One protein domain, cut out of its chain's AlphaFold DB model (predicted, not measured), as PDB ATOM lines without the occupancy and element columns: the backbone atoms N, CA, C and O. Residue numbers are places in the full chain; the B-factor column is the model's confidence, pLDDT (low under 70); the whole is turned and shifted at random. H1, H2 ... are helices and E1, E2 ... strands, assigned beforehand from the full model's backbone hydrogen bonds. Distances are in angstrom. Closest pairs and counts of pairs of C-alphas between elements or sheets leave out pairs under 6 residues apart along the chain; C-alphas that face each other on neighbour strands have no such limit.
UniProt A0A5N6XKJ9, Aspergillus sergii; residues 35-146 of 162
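What this domain is: This is residues 35 to 146 of the 162 residues of a protein of Aspergillus sergii (UniProt A0A5N6XKJ9). A helical hairpin, H2 and H3, sits behind a small three-stranded sheet, with H3 near the middle of the domain between H2 and the short helix H1. H4 and H5 turn a corner at one end, away from most of the sheet, and the long link of residues 61 to 79 runs from E3 to H1. The printed part has 112 residues with three named strands followed by five named helices; the sheet's order is E1 - E2 - E3, all antiparallel, and the class is mixed, helices and strands. The whole is compact, with a radius of gyration of the C-alphas of 13.6 A and spans of 39 by 29 by 25 A.

How they stand to each other: Start at Leu 35, where E1, residues 35 to 39, is the antiparallel neighbour of E2, residues 46 to 51; look for N 36 and O 50, 2.8 A apart and within hydrogen-bond range. E2 and E3, residues 58 to 60, form the next antiparallel hairpin, with N 59 and O 49 at 2.8 A. The three strands are a meander, each the antiparallel neighbour of the one before. Residues 59 to 60 of E3 also pair, parallel, with residues 72 to 73. Past the long link, H1, residues 80 to 86, touches H3, residues 114 to 127, closest at the C-alphas of Leu 86 and Lys 115, 5.2 A; they run opposite ways at a steep tilt of 35.0 degrees, only just steep. H2, residues 97 to 108, and H3 are a helical hairpin: they touch, with the C-alphas of Ala 103 and Ala 120 closest at 4.2 A, and run opposite ways at a steep tilt of 43 degrees. H2 only grazes the sheet with its residues 104 to 108, and H3 only grazes it with its residues 121 to 125. H4, residues 129 to 133, meets H3 only through their link. H4 and H5, residues 135 to 142, touch only at the corner, the C-alphas of Ser 131 and Cys 138 being closest at 4.8 A. In H1, H2, H3, H4 and H5 every O i to N i+4 pair is within hydrogen-bond range.

Where its parts are: Find C-alpha 35 at (-23.822, -47.723, 1.994); from there E1 runs 12.7 A to Phe 39. E2 spans 14.4 A, H2 16.4 A and H3 19.8 A, the last from C-alpha 114 at (-13.485, -33.563, 0.725). H5 ends at C-alpha 142, (-15.378, -57.312, 17.695).

The domain as a whole: The C-alphas of Glu 64 and Arg 146, the two farthest apart, are 40.0 A apart. The printed part has no cut, and the link E3 to H1 is long. The model's pLDDT is under 70 at residues 53 to 55 and 129 to 146.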
ATOM      1  N   LEU A  35     -24.803 -47.950   3.043       82.50
ATOM      2  CA  LEU A  35     -23.822 -47.723   1.994       82.50
ATOM      3  C   LEU A  35     -23.474 -49.057   1.353       82.50
ATOM      4  O   LEU A  35     -23.109 -50.008   2.048       82.50
ATOM      5  N   ARG A  36     -23.463 -49.077   0.024       85.69
ATOM      6  CA  ARG A  36     -22.803 -50.124  -0.747       85.69
ATOM      7  C   ARG A  36     -21.342 -49.763  -0.904       85.69
ATOM      8  O   ARG A  36     -21.001 -48.641  -1.281       85.69
ATOM      9  N   LEU A  37     -20.476 -50.720  -0.604       87.25
ATOM     10  CA  LEU A  37     -19.031 -50.569  -0.693       87.25
ATOM     11  C   LEU A  37     -18.514 -51.516  -1.768       87.25
ATOM     12  O   LEU A  37     -18.797 -52.712  -1.735       87.25
ATOM     13  N   ARG A  38     -17.730 -50.990  -2.708       85.94
ATOM     14  CA  ARG A  38     -17.087 -51.797  -3.740       85.94
ATOM     15  C   ARG A  38     -15.606 -51.911  -3.441       85.94
ATOM     16  O   ARG A  38     -14.910 -50.903  -3.328       85.94
ATOM     17  N   PHE A  39     -15.134 -53.146  -3.339       82.12
ATOM     18  CA  PHE A  39     -13.739 -53.461  -3.065       82.12
ATOM     19  C   PHE A  39     -13.086 -54.113  -4.275       82.12
ATOM     20  O   PHE A  39     -13.709 -54.876  -5.015       82.12
ATOM     21  N   ARG A  40     -11.794 -53.855  -4.436       78.06
ATOM     22  CA  ARG A  40     -10.929 -54.627  -5.320       78.06
ATOM     23  C   ARG A  40     -10.685 -56.006  -4.725       78.06
ATOM     24  O   ARG A  40     -10.219 -56.117  -3.597       78.06
ATOM     25  N   ARG A  41     -10.974 -57.064  -5.480       72.56
ATOM     26  CA  ARG A  41     -10.848 -58.451  -5.004       72.56
ATOM     27  C   ARG A  41      -9.408 -58.859  -4.686       72.56
ATOM     28  O   ARG A  41      -9.182 -59.600  -3.738       72.56
ATOM     29  N   ASP A  42      -8.462 -58.406  -5.499       71.06
ATOM     30  CA  ASP A  42      -7.045 -58.781  -5.421       71.06
ATOM     31  C   ASP A  42      -6.349 -58.232  -4.177       71.06
ATOM     32  O   ASP A  42      -5.440 -58.847  -3.630       71.06
ATOM     33  N   SER A  43      -6.793 -57.066  -3.730       71.06
ATOM     34  CA  SER A  43      -6.088 -56.287  -2.730       71.06
ATOM     35  C   SER A  43      -6.981 -55.903  -1.558       71.06
ATOM     36  O   SER A  43      -6.459 -55.482  -0.545       71.06
ATOM     37  N   LEU A  44      -8.304 -56.076  -1.631       73.44
ATOM     38  CA  LEU A  44      -9.308 -55.651  -0.638       73.44
ATOM     39  C   LEU A  44      -9.326 -54.138  -0.362       73.44
ATOM     40  O   LEU A  44      -9.792 -53.703   0.693       73.44
ATOM     41  N   TYR A  45      -8.796 -53.321  -1.276       79.81
ATOM     42  CA  TYR A  45      -8.921 -51.863  -1.184       79.81
ATOM     43  C   TYR A  45     -10.319 -51.425  -1.611       79.81
ATOM     44  O   TYR A  45     -10.845 -51.900  -2.618       79.81
ATOM     45  N   LEU A  46     -10.909 -50.508  -0.846       85.50
ATOM     46  CA  LEU A  46     -12.145 -49.836  -1.233       85.50
ATOM     47  C   LEU A  46     -11.873 -48.980  -2.477       85.50
ATOM     48  O   LEU A  46     -10.941 -48.181  -2.471       85.50
ATOM     49  N   ILE A  47     -12.679 -49.141  -3.527       89.38
ATOM     50  CA  ILE A  47     -12.561 -48.359  -4.770       89.38
ATOM     51  C   ILE A  47     -13.689 -47.351  -4.942       89.38
ATOM     52  O   ILE A  47     -13.475 -46.267  -5.479       89.38
ATOM     53  N   ALA A  48     -14.885 -47.691  -4.474       90.38
ATOM     54  CA  ALA A  48     -16.051 -46.842  -4.618       90.38
ATOM     55  C   ALA A  48     -17.060 -47.113  -3.506       90.38
ATOM     56  O   ALA A  48     -17.092 -48.198  -2.920       90.38
ATOM     57  N   TYR A  49     -17.916 -46.131  -3.252       91.38
ATOM     58  CA  TYR A  49     -19.074 -46.274  -2.383       91.38
ATOM     59  C   TYR A  49     -20.312 -45.667  -3.039       91.38
ATOM     60  O   TYR A  49     -20.219 -44.751  -3.857       91.38
ATOM     61  N   GLN A  50     -21.481 -46.155  -2.660       89.00
ATOM     62  CA  GLN A  50     -22.767 -45.632  -3.098       89.00
ATOM     63  C   GLN A  50     -23.694 -45.578  -1.891       89.00
ATOM     64  O   GLN A  50     -23.734 -46.514  -1.095       89.00
ATOM     65  N   LYS A  51     -24.420 -44.472  -1.731       84.31
ATOM     66  CA  LYS A  51     -25.523 -44.418  -0.767       84.31
ATOM     67  C   LYS A  51     -26.725 -45.172  -1.329       84.31
ATOM     68  O   LYS A  51     -27.005 -45.047  -2.520       84.31
ATOM     69  N   GLU A  52     -27.433 -45.906  -0.485       74.06
ATOM     70  CA  GLU A  52     -28.718 -46.494  -0.874       74.06
ATOM     71  C   GLU A  52     -29.842 -45.456  -0.740       74.06
ATOM     72  O   GLU A  52     -29.844 -44.655   0.202       74.06
ATOM     73  N   GLY A  53     -30.792 -45.454  -1.680       69.44
ATOM     74  CA  GLY A  53     -31.971 -44.578  -1.653       69.44
ATOM     75  C   GLY A  53     -32.061 -43.611  -2.838       69.44
ATOM     76  O   GLY A  53     -31.636 -43.911  -3.942       69.44
ATOM     77  N   GLU A  54     -32.652 -42.429  -2.656       56.16
ATOM     78  CA  GLU A  54     -32.874 -41.507  -3.781       56.16
ATOM     79  C   GLU A  54     -31.558 -40.922  -4.336       56.16
ATOM     80  O   GLU A  54     -30.719 -40.394  -3.588       56.16
ATOM     81  N   ASN A  55     -31.414 -40.952  -5.668       68.94
ATOM     82  CA  ASN A  55     -30.210 -40.570  -6.419       68.94
ATOM     83  C   ASN A  55     -28.997 -41.460  -6.095       68.94
ATOM     84  O   ASN A  55     -27.971 -40.982  -5.596       68.94
ATOM     85  N   GLU A  56     -29.131 -42.759  -6.371       78.50
ATOM     86  CA  GLU A  56     -28.068 -43.755  -6.213       78.50
ATOM     87  C   GLU A  56     -26.902 -43.482  -7.172       78.50
ATOM     88  O   GLU A  56     -26.844 -43.983  -8.291       78.50
ATOM     89  N   GLN A  57     -25.927 -42.705  -6.717       87.19
ATOM     90  CA  GLN A  57     -24.729 -42.385  -7.484       87.19
ATOM     91  C   GLN A  57     -23.511 -43.055  -6.853       87.19
ATOM     92  O   GLN A  57     -23.188 -42.817  -5.686       87.19
ATOM     93  N   TRP A  58     -22.804 -43.863  -7.643       91.44
ATOM     94  CA  TRP A  58     -21.490 -44.362  -7.255       91.44
ATOM     95  C   TRP A  58     -20.508 -43.199  -7.167       91.44
ATOM     96  O   TRP A  58     -20.427 -42.394  -8.092       91.44
ATOM     97  N   ASN A  59     -19.762 -43.132  -6.072       92.38
ATOM     98  CA  ASN A  59     -18.643 -42.225  -5.868       92.38
ATOM     99  C   ASN A  59     -17.363 -43.054  -5.853       92.38
ATOM    100  O   ASN A  59     -17.210 -43.941  -5.012       92.38
ATOM    101  N   GLU A  60     -16.462 -42.778  -6.782       93.12
ATOM    102  CA  GLU A  60     -15.246 -43.556  -7.001       93.12
ATOM    103  C   GLU A  60     -14.012 -42.728  -6.656       93.12
ATOM    104  O   GLU A  60     -13.967 -41.535  -6.951       93.12
ATOM    105  N   PHE A  61     -13.009 -43.338  -6.023       92.62
ATOM    106  CA  PHE A  61     -11.731 -42.664  -5.798       92.62
ATOM    107  C   PHE A  61     -11.091 -42.231  -7.118       92.62
ATOM    108  O   PHE A  61     -11.221 -42.901  -8.141       92.62
ATOM    109  N   LYS A  62     -10.360 -41.116  -7.093       91.88
ATOM    110  CA  LYS A  62      -9.573 -40.693  -8.249       91.88
ATOM    111  C   LYS A  62      -8.551 -41.776  -8.603       91.88
ATOM    112  O   LYS A  62      -7.799 -42.223  -7.740       91.88
ATOM    113  N   GLY A  63      -8.510 -42.155  -9.874       85.00
ATOM    114  CA  GLY A  63      -7.556 -43.109 -10.431       85.00
ATOM    115  C   GLY A  63      -7.288 -42.809 -11.903       85.00
ATOM    116  O   GLY A  63      -7.878 -41.888 -12.467       85.00
ATOM    117  N   GLU A  64      -6.389 -43.577 -12.516       79.81
ATOM    118  CA  GLU A  64      -6.056 -43.441 -13.944       79.81
ATOM    119  C   GLU A  64      -7.226 -43.828 -14.854       79.81
ATOM    120  O   GLU A  64      -7.437 -43.216 -15.898       79.81
ATOM    121  N   PHE A  65      -8.015 -44.816 -14.428       81.19
ATOM    122  CA  PHE A  65      -9.164 -45.326 -15.164       81.19
ATOM    123  C   PHE A  65     -10.378 -45.408 -14.251       81.19
ATOM    124  O   PHE A  65     -10.259 -45.727 -13.068       81.19
ATOM    125  N   GLN A  66     -11.547 -45.160 -14.833       81.56
ATOM    126  CA  GLN A  66     -12.822 -45.353 -14.163       81.56
ATOM    127  C   GLN A  66     -13.168 -46.846 -14.153       81.56
ATOM    128  O   GLN A  66     -13.353 -47.460 -15.203       81.56
ATOM    129  N   VAL A  67     -13.250 -47.433 -12.964       83.31
ATOM    130  CA  VAL A  67     -13.566 -48.849 -12.737       83.31
ATOM    131  C   VAL A  67     -15.072 -49.053 -12.584       83.31
ATOM    132  O   VAL A  67     -15.587 -50.139 -12.855       83.31
ATOM    133  N   VAL A  68     -15.806 -48.019 -12.158       85.19
ATOM    134  CA  VAL A  68     -17.262 -48.063 -12.019       85.19
ATOM    135  C   VAL A  68     -17.916 -47.171 -13.078       85.19
ATOM    136  O   VAL A  68     -17.892 -45.949 -12.939       85.19
ATOM    137  N   PRO A  69     -18.532 -47.744 -14.132       85.94
ATOM    138  CA  PRO A  69     -19.168 -46.957 -15.184       85.94
ATOM    139  C   PRO A  69     -20.205 -45.974 -14.635       85.94
ATOM    140  O   PRO A  69     -21.054 -46.344 -13.825       85.94
ATOM    141  N   GLY A  70     -20.128 -44.715 -15.076       86.62
ATOM    142  CA  GLY A  70     -21.054 -43.659 -14.658       86.62
ATOM    143  C   GLY A  70     -20.862 -43.175 -13.219       86.62
ATOM    144  O   GLY A  70     -21.696 -42.421 -12.724       86.62
ATOM    145  N   SER A  71     -19.790 -43.585 -12.531       90.81
ATOM    146  CA  SER A  71     -19.443 -43.069 -11.206       90.81
ATOM    147  C   SER A  71     -19.052 -41.585 -11.238       90.81
ATOM    148  O   SER A  71     -18.528 -41.059 -12.221       90.81
ATOM    149  N   LYS A  72     -19.283 -40.898 -10.119       92.44
ATOM    150  CA  LYS A  72     -18.738 -39.575  -9.840       92.44
ATOM    151  C   LYS A  72     -17.349 -39.756  -9.243       92.44
ATOM    152  O   LYS A  72     -17.208 -40.296  -8.146       92.44
ATOM    153  N   VAL A  73     -16.332 -39.277  -9.948       92.88
ATOM    154  CA  VAL A  73     -14.947 -39.354  -9.477       92.88
ATOM    155  C   VAL A  73     -14.727 -38.332  -8.356       92.88
ATOM    156  O   VAL A  73     -15.040 -37.147  -8.495       92.88
ATOM    157  N   LEU A  74     -14.216 -38.798  -7.221       92.75
ATOM    158  CA  LEU A  74     -13.784 -37.966  -6.104       92.75
ATOM    159  C   LEU A  74     -12.562 -37.138  -6.513       92.75
ATOM    160  O   LEU A  74     -11.797 -37.502  -7.400       92.75
ATOM    161  N   ARG A  75     -12.327 -36.016  -5.832       92.56
ATOM    162  CA  ARG A  75     -11.177 -35.142  -6.129       92.56
ATOM    163  C   ARG A  75      -9.840 -35.698  -5.627       92.56
ATOM    164  O   ARG A  75      -8.795 -35.119  -5.915       92.56
ATOM    165  N   PHE A  76      -9.880 -36.813  -4.906       91.69
ATOM    166  CA  PHE A  76      -8.755 -37.447  -4.237       91.69
ATOM    167  C   PHE A  76      -8.777 -38.966  -4.444       91.69
ATOM    168  O   PHE A  76      -9.836 -39.559  -4.675       91.69
ATOM    169  N   ASP A  77      -7.599 -39.581  -4.392       89.88
ATOM    170  CA  ASP A  77      -7.433 -41.034  -4.467       89.88
ATOM    171  C   ASP A  77      -7.679 -41.719  -3.108       89.88
ATOM    172  O   ASP A  77      -7.845 -41.073  -2.072       89.88
ATOM    173  N   GLY A  78      -7.743 -43.052  -3.124       85.25
ATOM    174  CA  GLY A  78      -7.955 -43.879  -1.930       85.25
ATOM    175  C   GLY A  78      -6.678 -44.194  -1.144       85.25
ATOM    176  O   GLY A  78      -6.707 -45.065  -0.272       85.25
ATOM    177  N   GLY A  79      -5.554 -43.549  -1.465       85.00
ATOM    178  CA  GLY A  79      -4.281 -43.748  -0.785       85.00
ATOM    179  C   GLY A  79      -4.325 -43.232   0.653       85.00
ATOM    180  O   GLY A  79      -4.878 -42.170   0.939       85.00
ATOM    181  N   TYR A  80      -3.715 -43.973   1.582       81.75
ATOM    182  CA  TYR A  80      -3.673 -43.572   2.991       81.75
ATOM    183  C   TYR A  80      -3.003 -42.210   3.197       81.75
ATOM    184  O   TYR A  80      -3.486 -41.428   4.013       81.75
ATOM    185  N   ASP A  81      -1.953 -41.898   2.442       85.00
ATOM    186  CA  ASP A  81      -1.262 -40.609   2.543       85.00
ATOM    187  C   ASP A  81      -2.198 -39.462   2.145       85.00
ATOM    188  O   ASP A  81      -2.357 -38.492   2.884       85.00
ATOM    189  N   THR A  82      -2.927 -39.611   1.038       86.94
ATOM    190  CA  THR A  82      -3.921 -38.631   0.582       86.94
ATOM    191  C   THR A  82      -5.046 -38.453   1.603       86.94
ATOM    192  O   THR A  82      -5.386 -37.327   1.977       86.94
ATOM    193  N   LEU A  83      -5.606 -39.556   2.107       87.38
ATOM    194  CA  LEU A  83      -6.699 -39.522   3.079       87.38
ATOM    195  C   LEU A  83      -6.271 -38.908   4.417       87.38
ATOM    196  O   LEU A  83      -7.022 -38.125   4.999       87.38
ATOM    197  N   THR A  84      -5.074 -39.237   4.904       86.75
ATOM    198  CA  THR A  84      -4.566 -38.700   6.175       86.75
ATOM    199  C   THR A  84      -4.212 -37.218   6.075       86.75
ATOM    200  O   THR A  84      -4.499 -36.475   7.014       86.75
ATOM    201  N   ASN A  85      -3.696 -36.771   4.925       87.69
ATOM    202  CA  ASN A  85      -3.444 -35.356   4.642       87.69
ATOM    203  C   ASN A  85      -4.734 -34.523   4.586       87.69
ATOM    204  O   ASN A  85      -4.756 -33.387   5.056       87.69
ATOM    205  N   LEU A  86      -5.819 -35.074   4.031       87.50
ATOM    206  CA  LEU A  86      -7.104 -34.370   3.929       87.50
ATOM    207  C   LEU A  86      -7.899 -34.367   5.239       87.50
ATOM    208  O   LEU A  86      -8.607 -33.400   5.529       87.50
ATOM    209  N   ALA A  87      -7.823 -35.451   6.008       85.56
ATOM    210  CA  ALA A  87      -8.623 -35.648   7.207       85.56
ATOM    211  C   ALA A  87      -7.825 -35.387   8.490       85.56
ATOM    212  O   ALA A  87      -7.879 -34.287   9.048       85.56
ATOM    213  N   LYS A  88      -7.165 -36.440   8.980       81.31
ATOM    214  CA  LYS A  88      -6.319 -36.522  10.175       81.31
ATOM    215  C   LYS A  88      -5.389 -37.723  10.034       81.31
ATOM    216  O   LYS A  88      -5.689 -38.649   9.275       81.31
ATOM    217  N   ARG A  89      -4.310 -37.750  10.818       76.62
ATOM    218  CA  ARG A  89      -3.421 -38.913  10.874       76.62
ATOM    219  C   ARG A  89      -4.174 -40.166  11.327       76.62
ATOM    220  O   ARG A  89      -5.087 -40.103  12.150       76.62
ATOM    221  N   ARG A  90      -3.776 -41.318  10.782       70.38
ATOM    222  CA  ARG A  90      -4.444 -42.613  10.987       70.38
ATOM    223  C   ARG A  90      -4.543 -43.003  12.468       70.38
ATOM    224  O   ARG A  90      -5.579 -43.504  12.891       70.38
ATOM    225  N   ASP A  91      -3.473 -42.772  13.221       73.88
ATOM    226  CA  ASP A  91      -3.307 -43.075  14.648       73.88
ATOM    227  C   ASP A  91      -4.179 -42.206  15.568       73.88
ATOM    228  O   ASP A  91      -4.491 -42.607  16.688       73.88
ATOM    229  N   GLU A  92      -4.638 -41.054  15.083       79.50
ATOM    230  CA  GLU A  92      -5.500 -40.134  15.831       79.50
ATOM    231  C   GLU A  92      -6.998 -40.407  15.625       79.50
ATOM    232  O   GLU A  92      -7.854 -39.803  16.285       79.50
ATOM    233  N   ILE A  93      -7.344 -41.301  14.695       80.62
ATOM    234  CA  ILE A  93      -8.735 -41.594  14.362       80.62
ATOM    235  C   ILE A  93      -9.289 -42.603  15.355       80.62
ATOM    236  O   ILE A  93      -8.869 -43.757  15.431       80.62
ATOM    237  N   LYS A  94     -10.302 -42.163  16.100       79.06
ATOM    238  CA  LYS A  94     -11.065 -43.041  16.980       79.06
ATOM    239  C   LYS A  94     -11.839 -44.045  16.127       79.06
ATOM    240  O   LYS A  94     -12.713 -43.672  15.349       79.06
ATOM    241  N   LEU A  95     -11.523 -45.323  16.298       80.81
ATOM    242  CA  LEU A  95     -12.253 -46.436  15.693       80.81
ATOM    243  C   LEU A  95     -13.340 -46.940  16.654       80.81
ATOM    244  O   LEU A  95     -13.370 -46.572  17.828       80.81
ATOM    245  N   GLY A  96     -14.263 -47.754  16.151       72.94
ATOM    246  CA  GLY A  96     -15.342 -48.356  16.938       72.94
ATOM    247  C   GLY A  96     -16.724 -48.122  16.334       72.94
ATOM    248  O   GLY A  96     -16.896 -47.315  15.424       72.94
ATOM    249  N   ARG A  97     -17.719 -48.847  16.855       72.62
ATOM    250  CA  ARG A  97     -19.085 -48.898  16.309       72.62
ATOM    251  C   ARG A  97     -19.711 -47.518  16.092       72.62
ATOM    252  O   ARG A  97     -20.236 -47.264  15.014       72.62
ATOM    253  N   GLU A  98     -19.631 -46.632  17.082       72.44
ATOM    254  CA  GLU A  98     -20.228 -45.292  16.983       72.44
ATOM    255  C   GLU A  98     -19.531 -44.424  15.928       72.44
ATOM    256  O   GLU A  98     -20.196 -43.726  15.165       72.44
ATOM    257  N   ASN A  99     -18.205 -44.529  15.811       78.56
ATOM    258  CA  ASN A  99     -17.447 -43.809  14.787       78.56
ATOM    259  C   ASN A  99     -17.747 -44.347  13.382       78.56
ATOM    260  O   ASN A  99     -17.886 -43.563  12.447       78.56
ATOM    261  N   LEU A 100     -17.918 -45.666  13.233       79.38
ATOM    262  CA  LEU A 100     -18.333 -46.279  11.970       79.38
ATOM    263  C   LEU A 100     -19.746 -45.852  11.571       79.38
ATOM    264  O   LEU A 100     -19.965 -45.460  10.428       79.38
ATOM    265  N   LYS A 101     -20.692 -45.876  12.517       78.12
ATOM    266  CA  LYS A 101     -22.061 -45.398  12.290       78.12
ATOM    267  C   LYS A 101     -22.061 -43.925  11.877       78.12
ATOM    268  O   LYS A 101     -22.729 -43.565  10.911       78.12
ATOM    269  N   GLY A 102     -21.277 -43.095  12.566       81.81
ATOM    270  CA  GLY A 102     -21.081 -41.690  12.218       81.81
ATOM    271  C   GLY A 102     -20.526 -41.514  10.805       81.81
ATOM    272  O   GLY A 102     -21.089 -40.752  10.029       81.81
ATOM    273  N   ALA A 103     -19.489 -42.269  10.434       87.19
ATOM    274  CA  ALA A 103     -18.893 -42.226   9.100       87.19
ATOM    275  C   ALA A 103     -19.888 -42.611   7.992       87.19
ATOM    276  O   ALA A 103     -20.002 -41.907   6.989       87.19
ATOM    277  N   VAL A 104     -20.649 -43.691   8.198       85.75
ATOM    278  CA  VAL A 104     -21.698 -44.137   7.271       85.75
ATOM    279  C   VAL A 104     -22.758 -43.051   7.088       85.75
ATOM    280  O   VAL A 104     -23.089 -42.686   5.962       85.75
ATOM    281  N   HIS A 105     -23.239 -42.479   8.190       85.31
ATOM    282  CA  HIS A 105     -24.240 -41.417   8.166       85.31
ATOM    283  C   HIS A 105     -23.722 -40.132   7.504       85.31
ATOM    284  O   HIS A 105     -24.449 -39.481   6.755       85.31
ATOM    285  N   THR A 106     -22.453 -39.778   7.737       89.25
ATOM    286  CA  THR A 106     -21.795 -38.658   7.058       89.25
ATOM    287  C   THR A 106     -21.806 -38.868   5.552       89.25
ATOM    288  O   THR A 106     -22.288 -37.995   4.846       89.25
ATOM    289  N   LEU A 107     -21.349 -40.016   5.043       89.06
ATOM    290  CA  LEU A 107     -21.326 -40.259   3.595       89.06
ATOM    291  C   LEU A 107     -22.728 -40.380   2.986       89.06
ATOM    292  O   LEU A 107     -22.940 -39.915   1.868       89.06
ATOM    293  N   ALA A 108     -23.699 -40.933   3.716       86.25
ATOM    294  CA  ALA A 108     -25.087 -41.017   3.261       86.25
ATOM    295  C   ALA A 108     -25.729 -39.630   3.050       86.25
ATOM    296  O   ALA A 108     -26.584 -39.473   2.177       86.25
ATOM    297  N   LYS A 109     -25.270 -38.605   3.783       85.25
ATOM    298  CA  LYS A 109     -25.663 -37.200   3.570       85.25
ATOM    299  C   LYS A 109     -25.053 -36.569   2.317       85.25
ATOM    300  O   LYS A 109     -25.449 -35.461   1.974       85.25
ATOM    301  N   ASN A 110     -24.131 -37.260   1.641       83.94
ATOM    302  CA  ASN A 110     -23.390 -36.772   0.479       83.94
ATOM    303  C   ASN A 110     -22.769 -35.381   0.733       83.94
ATOM    304  O   ASN A 110     -23.198 -34.394   0.135       83.94
ATOM    305  N   PRO A 111     -21.796 -35.280   1.657       86.25
ATOM    306  CA  PRO A 111     -21.216 -34.001   2.035       86.25
ATOM    307  C   PRO A 111     -20.477 -33.397   0.840       86.25
ATOM    308  O   PRO A 111     -19.960 -34.121  -0.006       86.25
ATOM    309  N   GLU A 112     -20.363 -32.077   0.765       87.81
ATOM    310  CA  GLU A 112     -19.555 -31.439  -0.286       87.81
ATOM    311  C   GLU A 112     -18.063 -31.387   0.083       87.81
ATOM    312  O   GLU A 112     -17.201 -31.358  -0.792       87.81
ATOM    313  N   SER A 113     -17.743 -31.444   1.380       92.25
ATOM    314  CA  SER A 113     -16.379 -31.338   1.900       92.25
ATOM    315  C   SER A 113     -15.555 -32.605   1.657       92.25
ATOM    316  O   SER A 113     -15.866 -33.679   2.179       92.25
ATOM    317  N   ASP A 114     -14.439 -32.467   0.938       91.94
ATOM    318  CA  ASP A 114     -13.485 -33.563   0.725       91.94
ATOM    319  C   ASP A 114     -12.866 -34.046   2.043       91.94
ATOM    320  O   ASP A 114     -12.656 -35.243   2.218       91.94
ATOM    321  N   LYS A 115     -12.665 -33.148   3.015       91.88
ATOM    322  CA  LYS A 115     -12.186 -33.496   4.360       91.88
ATOM    323  C   LYS A 115     -13.162 -34.411   5.100       91.88
ATOM    324  O   LYS A 115     -12.741 -35.380   5.730       91.88
ATOM    325  N   GLU A 116     -14.461 -34.122   5.027       91.94
ATOM    326  CA  GLU A 116     -15.490 -34.950   5.672       91.94
ATOM    327  C   GLU A 116     -15.599 -36.321   5.006       91.94
ATOM    328  O   GLU A 116     -15.653 -37.337   5.704       91.94
ATOM    329  N   LYS A 117     -15.549 -36.365   3.664       93.12
ATOM    330  CA  LYS A 117     -15.509 -37.628   2.915       93.12
ATOM    331  C   LYS A 117     -14.276 -38.443   3.272       93.12
ATOM    332  O   LYS A 117     -14.414 -39.609   3.627       93.12
ATOM    333  N   ALA A 118     -13.091 -37.839   3.205       92.50
ATOM    334  CA  ALA A 118     -11.827 -38.510   3.483       92.50
ATOM    335  C   ALA A 118     -11.797 -39.071   4.910       92.50
ATOM    336  O   ALA A 118     -11.419 -40.223   5.103       92.50
ATOM    337  N   HIS A 119     -12.273 -38.309   5.900       92.25
ATOM    338  CA  HIS A 119     -12.335 -38.765   7.289       92.25
ATOM    339  C   HIS A 119     -13.266 -39.972   7.462       92.25
ATOM    340  O   HIS A 119     -12.888 -40.969   8.078       92.25
ATOM    341  N   ALA A 120     -14.475 -39.908   6.897       91.56
ATOM    342  CA  ALA A 120     -15.432 -41.006   6.971       91.56
ATOM    343  C   ALA A 120     -14.931 -42.262   6.233       91.56
ATOM    344  O   ALA A 120     -14.995 -43.367   6.775       91.56
ATOM    345  N   LEU A 121     -14.365 -42.095   5.033       92.44
ATOM    346  CA  LEU A 121     -13.783 -43.186   4.250       92.44
ATOM    347  C   LEU A 121     -12.599 -43.829   4.974       92.44
ATOM    348  O   LEU A 121     -12.487 -45.051   4.985       92.44
ATOM    349  N   LEU A 122     -11.764 -43.040   5.651       90.69
ATOM    350  CA  LEU A 122     -10.631 -43.552   6.414       90.69
ATOM    351  C   LEU A 122     -11.072 -44.408   7.615       90.69
ATOM    352  O   LEU A 122     -10.452 -45.438   7.879       90.69
ATOM    353  N   ILE A 123     -12.164 -44.050   8.302       88.75
ATOM    354  CA  ILE A 123     -12.779 -44.904   9.338       88.75
ATOM    355  C   ILE A 123     -13.295 -46.209   8.718       88.75
ATOM    356  O   ILE A 123     -13.002 -47.289   9.232       88.75
ATOM    357  N   ILE A 124     -14.036 -46.126   7.607       88.50
ATOM    358  CA  ILE A 124     -14.626 -47.295   6.940       88.50
ATOM    359  C   ILE A 124     -13.537 -48.258   6.464       88.50
ATOM    360  O   ILE A 124     -13.618 -49.446   6.767       88.50
ATOM    361  N   ILE A 125     -12.497 -47.768   5.785       87.12
ATOM    362  CA  ILE A 125     -11.385 -48.595   5.294       87.12
ATOM    363  C   ILE A 125     -10.671 -49.276   6.471       87.12
ATOM    364  O   ILE A 125     -10.429 -50.482   6.435       87.12
ATOM    365  N   GLN A 126     -10.391 -48.544   7.556       83.94
ATOM    366  CA  GLN A 126      -9.745 -49.122   8.739       83.94
ATOM    367  C   GLN A 126     -10.616 -50.132   9.495       83.94
ATOM    368  O   GLN A 126     -10.087 -51.027  10.142       83.94
ATOM    369  N   MET A 127     -11.940 -50.008   9.451       82.06
ATOM    370  CA  MET A 127     -12.822 -50.944  10.153       82.06
ATOM    371  C   MET A 127     -13.279 -52.122   9.293       82.06
ATOM    372  O   MET A 127     -13.664 -53.146   9.852       82.06
ATOM    373  N   THR A 128     -13.214 -52.010   7.965       78.00
ATOM    374  CA  THR A 128     -13.612 -53.071   7.024       78.00
ATOM    375  C   THR A 128     -12.389 -53.777   6.441       78.00
ATOM    376  O   THR A 128     -12.074 -54.881   6.883       78.00
ATOM    377  N   SER A 129     -11.656 -53.137   5.524       68.25
ATOM    378  CA  SER A 129     -10.479 -53.709   4.853       68.25
ATOM    379  C   SER A 129      -9.431 -54.213   5.842       68.25
ATOM    380  O   SER A 129      -8.946 -55.334   5.710       68.25
ATOM    381  N   GLU A 130      -9.103 -53.431   6.870       65.38
ATOM    382  CA  GLU A 130      -8.050 -53.819   7.813       65.38
ATOM    383  C   GLU A 130      -8.507 -54.914   8.793       65.38
ATOM    384  O   GLU A 130      -7.724 -55.806   9.115       65.38
ATOM    385  N   SER A 131      -9.781 -54.923   9.201       64.94
ATOM    386  CA  SER A 131     -10.355 -56.024   9.993       64.94
ATOM    387  C   SER A 131     -10.408 -57.340   9.208       64.94
ATOM    388  O   SER A 131     -10.309 -58.410   9.806       64.94
ATOM    389  N   MET A 132     -10.555 -57.274   7.877       61.09
ATOM    390  CA  MET A 132     -10.500 -58.443   6.990       61.09
ATOM    391  C   MET A 132      -9.064 -58.941   6.766       61.09
ATOM    392  O   MET A 132      -8.859 -60.145   6.625       61.09
ATOM    393  N   ARG A 133      -8.070 -58.040   6.739       57.62
ATOM    394  CA  ARG A 133      -6.654 -58.380   6.505       57.62
ATOM    395  C   ARG A 133      -5.899 -58.802   7.770       57.62
ATOM    396  O   ARG A 133      -5.001 -59.634   7.675       57.62
ATOM    397  N   PHE A 134      -6.253 -58.274   8.945       52.75
ATOM    398  CA  PHE A 134      -5.497 -58.483  10.185       52.75
ATOM    399  C   PHE A 134      -6.402 -58.885  11.360       52.75
ATOM    400  O   PHE A 134      -7.229 -58.107  11.842       52.75
ATOM    401  N   LYS A 135      -6.190 -60.097  11.899       46.69
ATOM    402  CA  LYS A 135      -6.927 -60.633  13.066       46.69
ATOM    403  C   LYS A 135      -6.852 -59.735  14.315       46.69
ATOM    404  O   LYS A 135      -7.770 -59.745  15.129       46.69
ATOM    405  N   GLU A 136      -5.801 -58.935  14.468       46.53
ATOM    406  CA  GLU A 136      -5.597 -58.060  15.634       46.53
ATOM    407  C   GLU A 136      -6.516 -56.824  15.644       46.53
ATOM    408  O   GLU A 136      -6.935 -56.375  16.712       46.53
ATOM    409  N   ILE A 137      -6.898 -56.306  14.470       48.28
ATOM    410  CA  ILE A 137      -7.853 -55.187  14.346       48.28
ATOM    411  C   ILE A 137      -9.282 -55.688  14.574       48.28
ATOM    412  O   ILE A 137     -10.077 -55.019  15.240       48.28
ATOM    413  N   CYS A 138      -9.563 -56.924  14.150       46.31
ATOM    414  CA  CYS A 138     -10.794 -57.629  14.490       46.31
ATOM    415  C   CYS A 138     -10.984 -57.718  16.018       46.31
ATOM    416  O   CYS A 138     -12.048 -57.368  16.511       46.31
ATOM    417  N   ASN A 139      -9.949 -58.031  16.808       44.00
ATOM    418  CA  ASN A 139     -10.071 -58.105  18.276       44.00
ATOM    419  C   ASN A 139     -10.354 -56.757  18.968       44.00
ATOM    420  O   ASN A 139     -11.066 -56.734  19.973       44.00
ATOM    421  N   LYS A 140      -9.870 -55.626  18.434       51.53
ATOM    422  CA  LYS A 140     -10.213 -54.287  18.962       51.53
ATOM    423  C   LYS A 140     -11.638 -53.845  18.583       51.53
ATOM    424  O   LYS A 140     -12.242 -53.067  19.318       51.53
ATOM    425  N   GLY A 141     -12.185 -54.336  17.465       45.78
ATOM    426  CA  GLY A 141     -13.527 -53.990  16.969       45.78
ATOM    427  C   GLY A 141     -14.654 -54.965  17.356       45.78
ATOM    428  O   GLY A 141     -15.790 -54.537  17.559       45.78
ATOM    429  N   CYS A 142     -14.369 -56.263  17.493       42.19
ATOM    430  CA  CYS A 142     -15.378 -57.312  17.695       42.19
ATOM    431  C   CYS A 142     -15.899 -57.427  19.129       42.19
ATOM    432  O   CYS A 142     -16.998 -57.946  19.320       42.19
ATOM    433  N   ALA A 143     -15.179 -56.921  20.134       40.69
ATOM    434  CA  ALA A 143     -15.582 -57.053  21.536       40.69
ATOM    435  C   ALA A 143     -16.889 -56.305  21.907       40.69
ATOM    436  O   ALA A 143     -17.373 -56.456  23.024       40.69
ATOM    437  N   THR A 144     -17.493 -55.514  21.005       41.66
ATOM    438  CA  THR A 144     -18.664 -54.660  21.323       41.66
ATOM    439  C   THR A 144     -19.856 -54.771  20.358       41.66
ATOM    440  O   THR A 144     -20.791 -53.970  20.420       41.66
ATOM    441  N   SER A 145     -19.897 -55.772  19.474       36.28
ATOM    442  CA  SER A 145     -20.898 -55.827  18.400       36.28
ATOM    443  C   SER A 145     -21.944 -56.943  18.568       36.28
ATOM    444  O   SER A 145     -21.745 -58.075  18.136       36.28
ATOM    445  N   ARG A 146     -23.124 -56.591  19.103       38.00
ATOM    446  CA  ARG A 146     -24.413 -57.246  18.797       38.00
ATOM    447  C   ARG A 146     -25.378 -56.213  18.204       38.00
ATOM    448  O   ARG A 146     -26.193 -55.643  18.917       38.00
TER     449      ARG A 146